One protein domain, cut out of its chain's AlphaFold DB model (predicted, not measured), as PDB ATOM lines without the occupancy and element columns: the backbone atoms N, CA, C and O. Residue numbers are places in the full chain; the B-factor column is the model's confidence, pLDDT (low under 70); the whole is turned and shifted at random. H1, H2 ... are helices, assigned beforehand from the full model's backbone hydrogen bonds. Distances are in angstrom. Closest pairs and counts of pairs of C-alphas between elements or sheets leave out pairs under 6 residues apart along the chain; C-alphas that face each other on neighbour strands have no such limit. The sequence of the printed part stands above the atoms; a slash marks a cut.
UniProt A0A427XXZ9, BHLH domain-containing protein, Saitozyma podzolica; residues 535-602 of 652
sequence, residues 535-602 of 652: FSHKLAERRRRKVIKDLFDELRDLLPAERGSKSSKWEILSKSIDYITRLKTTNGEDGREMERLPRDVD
ATOM      1  N   PHE A 535     135.239 188.511 174.857       67.12
ATOM      2  CA  PHE A 535     136.470 189.075 174.304       67.12
ATOM      3  C   PHE A 535     137.053 188.203 173.184       67.12
ATOM      4  O   PHE A 535     137.349 188.739 172.113       67.12
ATOM      5  N   SER A 536     137.153 186.884 173.379       76.69
ATOM      6  CA  SER A 536     137.677 185.953 172.369       76.69
ATOM      7  C   SER A 536     136.805 185.942 171.107       76.69
ATOM      8  O   SER A 536     137.325 186.152 170.008       76.69
ATOM      9  N   HIS A 537     135.477 185.869 171.250       92.81
ATOM     10  CA  HIS A 537     134.531 186.012 170.138       92.81
ATOM     11  C   HIS A 537     134.686 187.363 169.410       92.81
ATOM     12  O   HIS A 537     134.787 187.421 168.183       92.81
ATOM     13  N   LYS A 538     134.802 188.472 170.155       92.00
ATOM     14  CA  LYS A 538     135.011 189.824 169.594       92.00
ATOM     15  C   LYS A 538     136.410 190.020 168.988       92.00
ATOM     16  O   LYS A 538     136.626 190.991 168.261       92.00
ATOM     17  N   LEU A 539     137.378 189.148 169.267       88.69
ATOM     18  CA  LEU A 539     138.675 189.109 168.589       88.69
ATOM     19  C   LEU A 539     138.599 188.268 167.306       88.69
ATOM     20  O   LEU A 539     139.061 188.727 166.260       88.69
ATOM     21  N   ALA A 540     137.955 187.100 167.357       92.31
ATOM     22  CA  ALA A 540     137.715 186.236 166.202       92.31
ATOM     23  C   ALA A 540     136.908 186.953 165.105       92.31
ATOM     24  O   ALA A 540     137.353 187.022 163.961       92.31
ATOM     25  N   GLU A 541     135.793 187.600 165.453       95.50
ATOM     26  CA  GLU A 541     134.966 188.346 164.495       95.50
ATOM     27  C   GLU A 541     135.702 189.567 163.901       95.50
ATOM     28  O   GLU A 541     135.500 189.910 162.738       95.50
ATOM     29  N   ARG A 542     136.629 190.201 164.640       96.69
ATOM     30  CA  ARG A 542     137.513 191.233 164.059       96.69
ATOM     31  C   ARG A 542     138.496 190.639 163.047       96.69
ATOM     32  O   ARG A 542     138.689 191.242 161.994       96.69
ATOM     33  N   ARG A 543     139.097 189.478 163.341       94.75
ATOM     34  CA  ARG A 543     139.989 188.760 162.407       94.75
ATOM     35  C   ARG A 543     139.223 188.359 161.138       94.75
ATOM     36  O   ARG A 543     139.668 188.691 160.044       94.75
ATOM     37  N   ARG A 544     138.023 187.781 161.281       97.69
ATOM     38  CA  ARG A 544     137.100 187.454 160.177       97.69
ATOM     39  C   ARG A 544     136.742 188.679 159.332       97.69
ATOM     40  O   ARG A 544     136.889 188.639 158.116       97.69
ATOM     41  N   ARG A 545     136.342 189.796 159.953       98.00
ATOM     42  CA  ARG A 545     136.058 191.056 159.236       98.00
ATOM     43  C   ARG A 545     137.275 191.624 158.513       98.00
ATOM     44  O   ARG A 545     137.088 192.236 157.466       98.00
ATOM     45  N   LYS A 546     138.487 191.427 159.045       96.62
ATOM     46  CA  LYS A 546     139.724 191.817 158.363       96.62
ATOM     47  C   LYS A 546     139.942 190.970 157.108       96.62
ATOM     48  O   LYS A 546     140.024 191.548 156.040       96.62
ATOM     49  N   VAL A 547     139.919 189.637 157.209       97.06
ATOM     50  CA  VAL A 547     140.067 188.743 156.039       97.06
ATOM     51  C   VAL A 547     139.013 189.048 154.969       97.06
ATOM     52  O   VAL A 547     139.346 189.168 153.799       97.06
ATOM     53  N   ILE A 548     137.755 189.278 155.366       97.81
ATOM     54  CA  ILE A 548     136.694 189.694 154.434       97.81
ATOM     55  C   ILE A 548     137.000 191.058 153.792       97.81
ATOM     56  O   ILE A 548     136.644 191.258 152.639       97.81
ATOM     57  N   LYS A 549     137.616 192.019 154.495       95.94
ATOM     58  CA  LYS A 549     138.041 193.287 153.876       95.94
ATOM     59  C   LYS A 549     139.175 193.041 152.881       95.94
ATOM     60  O   LYS A 549     139.042 193.460 151.742       95.94
ATOM     61  N   ASP A 550     140.223 192.347 153.314       96.00
ATOM     62  CA  ASP A 550     141.430 192.097 152.527       96.00
ATOM     63  C   ASP A 550     141.060 191.380 151.192       96.00
ATOM     64  O   ASP A 550     141.510 191.801 150.132       96.00
ATOM     65  N   LEU A 551     140.115 190.421 151.210       97.56
ATOM     66  CA  LEU A 551     139.542 189.774 150.008       97.56
ATOM     67  C   LEU A 551     138.678 190.700 149.124       97.56
ATOM     68  O   LEU A 551     138.623 190.530 147.910       97.56
ATOM     69  N   PHE A 552     137.959 191.662 149.715       96.75
ATOM     70  CA  PHE A 552     137.176 192.653 148.959       96.75
ATOM     71  C   PHE A 552     138.072 193.705 148.289       96.75
ATOM     72  O   PHE A 552     137.697 194.231 147.242       96.75
ATOM     73  N   ASP A 553     139.225 194.017 148.888       93.56
ATOM     74  CA  ASP A 553     140.240 194.882 148.285       93.56
ATOM     75  C   ASP A 553     140.928 194.155 147.105       93.56
ATOM     76  O   ASP A 553     141.053 194.726 146.026       93.56
ATOM     77  N   GLU A 554     141.276 192.870 147.263       95.75
ATOM     78  CA  GLU A 554     141.836 192.032 146.186       95.75
ATOM     79  C   GLU A 554     140.870 191.887 144.997       95.75
ATOM     80  O   GLU A 554     141.238 192.168 143.855       95.75
ATOM     81  N   LEU A 555     139.603 191.535 145.258       95.81
ATOM     82  CA  LEU A 555     138.571 191.430 144.219       95.81
ATOM     83  C   LEU A 555     138.376 192.752 143.458       95.81
ATOM     84  O   LEU A 555     138.111 192.734 142.259       95.81
ATOM     85  N   ARG A 556     138.532 193.898 144.134       94.38
ATOM     86  CA  ARG A 556     138.476 195.231 143.517       94.38
ATOM     87  C   ARG A 556     139.595 195.441 142.492       94.38
ATOM     88  O   ARG A 556     139.313 195.936 141.403       94.38
ATOM     89  N   ASP A 557     140.838 195.104 142.826       92.25
ATOM     90  CA  ASP A 557     142.004 195.438 141.990       92.25
ATOM     91  C   ASP A 557     142.095 194.580 140.706       92.25
ATOM     92  O   ASP A 557     142.751 194.965 139.723       92.25
ATOM     93  N   LEU A 558     141.363 193.459 140.684       92.69
ATOM     94  CA  LEU A 558     141.120 192.618 139.508       92.69
ATOM     95  C   LEU A 558     140.091 193.207 138.520       92.69
ATOM     96  O   LEU A 558     140.068 192.787 137.362       92.69
ATOM     97  N   LEU A 559     139.246 194.166 138.926       93.38
ATOM     98  CA  LEU A 559     138.207 194.729 138.054       93.38
ATOM     99  C   LEU A 559     138.787 195.796 137.096       93.38
ATOM    100  O   LEU A 559     139.379 196.772 137.571       93.38
ATOM    101  N   PRO A 560     138.556 195.706 135.764       84.75
ATOM    102  CA  PRO A 560     139.211 196.567 134.765       84.75
ATOM    103  C   PRO A 560     139.018 198.089 134.898       84.75
ATOM    104  O   PRO A 560     139.730 198.841 134.240       84.75
ATOM    105  N   ALA A 561     138.064 198.557 135.712       73.75
ATOM    106  CA  ALA A 561     137.672 199.968 135.819       73.75
ATOM    107  C   ALA A 561     137.676 200.532 137.260       73.75
ATOM    108  O   ALA A 561     137.177 201.633 137.490       73.75
ATOM    109  N   GLU A 562     138.191 199.792 138.251       75.25
ATOM    110  CA  GLU A 562     138.065 200.142 139.685       75.25
ATOM    111  C   GLU A 562     139.396 200.472 140.388       75.25
ATOM    112  O   GLU A 562     139.390 200.943 141.534       75.25
ATOM    113  N   ARG A 563     140.532 200.257 139.712       71.06
ATOM    114  CA  ARG A 563     141.885 200.482 140.247       71.06
ATOM    115  C   ARG A 563     142.068 201.935 140.703       71.06
ATOM    116  O   ARG A 563     142.110 202.853 139.889       71.06
ATOM    117  N   GLY A 564     142.185 202.135 142.017       67.50
ATOM    118  CA  GLY A 564     142.441 203.437 142.653       67.50
ATOM    119  C   GLY A 564     141.215 204.230 143.136       67.50
ATOM    120  O   GLY A 564     141.384 205.178 143.902       67.50
ATOM    121  N   SER A 565     139.983 203.858 142.767       78.06
ATOM    122  CA  SER A 565     138.764 204.508 143.290       78.06
ATOM    123  C   SER A 565     138.300 203.900 144.632       78.06
ATOM    124  O   SER A 565     138.881 202.932 145.125       78.06
ATOM    125  N   LYS A 566     137.265 204.481 145.263       86.50
ATOM    126  CA  LYS A 566     136.675 204.019 146.540       86.50
ATOM    127  C   LYS A 566     135.220 203.569 146.352       86.50
ATOM    128  O   LYS A 566     134.306 204.274 146.776       86.50
ATOM    129  N   SER A 567     135.000 202.420 145.723       90.19
ATOM    130  CA  SER A 567     133.643 201.905 145.486       90.19
ATOM    131  C   SER A 567     133.145 201.034 146.643       90.19
ATOM    132  O   SER A 567     133.919 200.469 147.424       90.19
ATOM    133  N   SER A 568     131.827 200.940 146.783       94.44
ATOM    134  CA  SER A 568     131.160 200.173 147.834       94.44
ATOM    135  C   SER A 568     131.253 198.659 147.617       94.44
ATOM    136  O   SER A 568     131.463 198.167 146.509       94.44
ATOM    137  N   LYS A 569     131.003 197.881 148.680       94.69
ATOM    138  CA  LYS A 569     130.907 196.413 148.582       94.69
ATOM    139  C   LYS A 569     129.835 195.946 147.597       94.69
ATOM    140  O   LYS A 569     130.013 194.909 146.971       94.69
ATOM    141  N   TRP A 570     128.733 196.687 147.485       95.75
ATOM    142  CA  TRP A 570     127.670 196.365 146.538       95.75
ATOM    143  C   TRP A 570     128.146 196.580 145.097       95.75
ATOM    144  O   TRP A 570     128.017 195.672 144.286       95.75
ATOM    145  N   GLU A 571     128.801 197.709 144.803       94.75
ATOM    146  CA  GLU A 571     129.387 197.954 143.478       94.75
ATOM    147  C   GLU A 571     130.458 196.927 143.109       94.75
ATOM    148  O   GLU A 571     130.451 196.451 141.979       94.75
ATOM    149  N   ILE A 572     131.345 196.551 144.040       95.50
ATOM    150  CA  ILE A 572     132.373 195.527 143.790       95.50
ATOM    151  C   ILE A 572     131.710 194.191 143.424       95.50
ATOM    152  O   ILE A 572     132.115 193.566 142.447       95.50
ATOM    153  N   LEU A 573     130.665 193.766 144.147       97.50
ATOM    154  CA  LEU A 573     129.935 192.532 143.833       97.50
ATOM    155  C   LEU A 573     129.201 192.618 142.487       97.50
ATOM    156  O   LEU A 573     129.389 191.735 141.654       97.50
ATOM    157  N   SER A 574     128.419 193.674 142.241       96.44
ATOM    158  CA  SER A 574     127.677 193.836 140.983       96.44
ATOM    159  C   SER A 574     128.618 193.909 139.776       96.44
ATOM    160  O   SER A 574     128.454 193.141 138.832       96.44
ATOM    161  N   LYS A 575     129.679 194.729 139.837       95.06
ATOM    162  CA  LYS A 575     130.678 194.833 138.758       95.06
ATOM    163  C   LYS A 575     131.457 193.528 138.557       95.06
ATOM    164  O   LYS A 575     131.844 193.236 137.430       95.06
ATOM    165  N   SER A 576     131.650 192.720 139.605       96.88
ATOM    166  CA  SER A 576     132.231 191.373 139.473       96.88
ATOM    167  C   SER A 576     131.294 190.412 138.744       96.88
ATOM    168  O   SER A 576     131.750 189.666 137.883       96.88
ATOM    169  N   ILE A 577     129.991 190.442 139.043       97.06
ATOM    170  CA  ILE A 577     128.981 189.633 138.343       97.06
ATOM    171  C   ILE A 577     128.913 190.039 136.865       97.06
ATOM    172  O   ILE A 577     128.993 189.170 135.994       97.06
ATOM    173  N   ASP A 578     128.862 191.342 136.573       95.94
ATOM    174  CA  ASP A 578     128.874 191.867 135.203       95.94
ATOM    175  C   ASP A 578     130.149 191.461 134.450       95.94
ATOM    176  O   ASP A 578     130.080 191.022 133.301       95.94
ATOM    177  N   TYR A 579     131.319 191.575 135.087       96.12
ATOM    178  CA  TYR A 579     132.604 191.248 134.466       96.12
ATOM    179  C   TYR A 579     132.764 189.744 134.213       96.12
ATOM    180  O   TYR A 579     133.134 189.357 133.108       96.12
ATOM    181  N   ILE A 580     132.402 188.886 135.173       97.00
ATOM    182  CA  ILE A 580     132.388 187.423 134.989       97.00
ATOM    183  C   ILE A 580     131.391 187.019 133.894       97.00
ATOM    184  O   ILE A 580     131.663 186.096 133.130       97.00
ATOM    185  N   THR A 581     130.251 187.704 133.787       97.38
ATOM    186  CA  THR A 581     129.265 187.442 132.727       97.38
ATOM    187  C   THR A 581     129.821 187.824 131.356       97.38
ATOM    188  O   THR A 581     129.748 187.017 130.435       97.38
ATOM    189  N   ARG A 582     130.465 188.994 131.232       95.94
ATOM    190  CA  ARG A 582     131.149 189.414 129.996       95.94
ATOM    191  C   ARG A 582     132.268 188.452 129.601       95.94
ATOM    192  O   ARG A 582     132.280 188.025 128.457       95.94
ATOM    193  N   LEU A 583     133.131 188.054 130.542       96.62
ATOM    194  CA  LEU A 583     134.196 187.068 130.305       96.62
ATOM    195  C   LEU A 583     133.649 185.717 129.820       96.62
ATOM    196  O   LEU A 583     134.254 185.073 128.973       96.62
ATOM    197  N   LYS A 584     132.490 185.271 130.322       96.75
ATOM    198  CA  LYS A 584     131.846 184.046 129.821       96.75
ATOM    199  C   LYS A 584     131.337 184.195 128.388       96.75
ATOM    200  O   LYS A 584     131.426 183.232 127.632       96.75
ATOM    201  N   THR A 585     130.822 185.368 128.019       97.06
ATOM    202  CA  THR A 585     130.424 185.661 126.636       97.06
ATOM    203  C   THR A 585     131.644 185.704 125.719       97.06
ATOM    204  O   THR A 585     131.677 184.930 124.768       97.06
ATOM    205  N   THR A 586     132.674 186.498 126.046       96.19
ATOM    206  CA  THR A 586     133.877 186.628 125.203       96.19
ATOM    207  C   THR A 586     134.598 185.298 125.052       96.19
ATOM    208  O   THR A 586     134.810 184.867 123.932       96.19
ATOM    209  N   ASN A 587     134.838 184.546 126.133       96.56
ATOM    210  CA  ASN A 587     135.474 183.228 126.023       96.56
ATOM    211  C   ASN A 587     134.631 182.223 125.200       96.56
ATOM    212  O   ASN A 587     135.173 181.262 124.654       96.56
ATOM    213  N   GLY A 588     133.309 182.414 125.121       96.50
ATOM    214  CA  GLY A 588     132.413 181.631 124.265       96.50
ATOM    215  C   GLY A 588     132.396 182.088 122.801       96.50
ATOM    216  O   GLY A 588     132.102 181.283 121.918       96.50
ATOM    217  N   GLU A 589     132.721 183.351 122.535       95.69
ATOM    218  CA  GLU A 589     132.929 183.920 121.199       95.69
ATOM    219  C   GLU A 589     134.320 183.532 120.679       95.69
ATOM    220  O   GLU A 589     134.406 182.884 119.637       95.69
ATOM    221  N   ASP A 590     135.372 183.761 121.472       95.19
ATOM    222  CA  ASP A 590     136.747 183.300 121.247       95.19
ATOM    223  C   ASP A 590     136.787 181.786 120.993       95.19
ATOM    224  O   ASP A 590     137.448 181.321 120.071       95.19
ATOM    225  N   GLY A 591     136.038 180.991 121.767       94.94
ATOM    226  CA  GLY A 591     135.945 179.539 121.581       94.94
ATOM    227  C   GLY A 591     135.307 179.125 120.248       94.94
ATOM    228  O   GLY A 591     135.701 178.114 119.670       94.94
ATOM    229  N   ARG A 592     134.362 179.915 119.722       95.38
ATOM    230  CA  ARG A 592     133.783 179.710 118.380       95.38
ATOM    231  C   ARG A 592     134.727 180.190 117.287       95.38
ATOM    232  O   ARG A 592     134.795 179.555 116.240       95.38
ATOM    233  N   GLU A 593     135.471 181.268 117.512       94.00
ATOM    234  CA  GLU A 593     136.494 181.740 116.577       94.00
ATOM    235  C   GLU A 593     137.668 180.752 116.490       94.00
ATOM    236  O   GLU A 593     138.077 180.390 115.390       94.00
ATOM    237  N   MET A 594     138.119 180.195 117.617       92.69
ATOM    238  CA  MET A 594     139.109 179.110 117.679       92.69
ATOM    239  C   MET A 594     138.638 177.801 117.030       92.69
ATOM    240  O   MET A 594     139.475 176.996 116.636       92.69
ATOM    241  N   GLU A 595     137.330 177.575 116.883       92.81
ATOM    242  CA  GLU A 595     136.781 176.442 116.123       92.81
ATOM    243  C   GLU A 595     136.519 176.804 114.645       92.81
ATOM    244  O   GLU A 595     136.495 175.941 113.765       92.81
ATOM    245  N   ARG A 596     136.317 178.088 114.337       93.75
ATOM    246  CA  ARG A 596     136.124 178.597 112.976       93.75
ATOM    247  C   ARG A 596     137.445 178.722 112.222       93.75
ATOM    248  O   ARG A 596     137.531 178.242 111.098       93.75
ATOM    249  N   LEU A 597     138.458 179.348 112.817       92.19
ATOM    250  CA  LEU A 597     139.735 179.625 112.158       92.19
ATOM    251  C   LEU A 597     140.432 178.355 111.632       92.19
ATOM    252  O   LEU A 597     140.920 178.419 110.509       92.19
ATOM    253  N   PRO A 598     140.425 177.193 112.320       89.12
ATOM    254  CA  PRO A 598     140.903 175.938 111.740       89.12
ATOM    255  C   PRO A 598     140.136 175.527 110.481       89.12
ATOM    256  O   PRO A 598     140.769 175.212 109.483       89.12
ATOM    257  N   ARG A 599     138.795 175.612 110.471       90.81
ATOM    258  CA  ARG A 599     137.987 175.307 109.274       90.81
ATOM    259  C   ARG A 599     138.300 176.262 108.123       90.81
ATOM    260  O   ARG A 599     138.517 175.812 107.003       90.81
ATOM    261  N   ASP A 600     138.346 177.565 108.401       88.12
ATOM    262  CA  ASP A 600     138.649 178.594 107.400       88.12
ATOM    263  C   ASP A 600     140.092 178.416 106.858       88.12
ATOM    264  O   ASP A 600     140.331 178.609 105.664       88.12
ATOM    265  N   VAL A 601     141.039 177.953 107.690       89.00
ATOM    266  CA  VAL A 601     142.406 177.565 107.291       89.00
ATOM    267  C   VAL A 601     142.431 176.274 106.468       89.00
ATOM    268  O   VAL A 601     143.111 176.243 105.446       89.00
ATOM    269  N   ASP A 602     141.706 175.224 106.849       87.31
ATOM    270  CA  ASP A 602     141.670 173.953 106.110       87.31
ATOM    271  C   ASP A 602     141.018 174.125 104.728       87.31
ATOM    272  O   ASP A 602     141.502 173.579 103.733       87.31
TER     273      ASP A 602
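Overview. This is residues 535 to 602 of the 652 residues of the protein "BHLH domain-containing protein" of Saitozyma podzolica (UniProt A0A427XXZ9). Two long helices overlap near their ends and make one long, thin rod with a wide-angled corner: H1 comes in, a loop of 11 residues turns at the joint, and H2 leads away onward. Residues 535 to 548 of H1 and 581 to 602 of H2 stick out as free arms. The printed part has 68 residues, all helix in class, with H1 then H2; it is extended, radius of gyration of the C-alphas 19.4 A, spanning 70 by 25 by 16 A.

Arrangement. Start with H1, residues 535 to 557, and go on to H2, residues 569 to 602. They touch through residues 552 to 556 and 569 to 576 alone; the closest C-alphas, of Arg 556 and Ile 572, are 6.1 A apart. They run the same way at a steep tilt of 41 degrees. O i to N i+4 pairs are within hydrogen-bond range in 18 of 19 for H1 and 28 of 30 for H2.

Along the chain. Find C-alpha 535 at (136.470, 189.075, 174.304); H1 runs 33.4 A from there. H2 runs 49.2 A to C-alpha 602 at (141.670, 173.953, 106.110).

Size, cuts and confidence. The C-alphas farthest apart, of Phe 535 and Asp 602, are 70.0 A apart. The printed part has no cut, and the link is long. Residues 535 and 564 have pLDDT under 70.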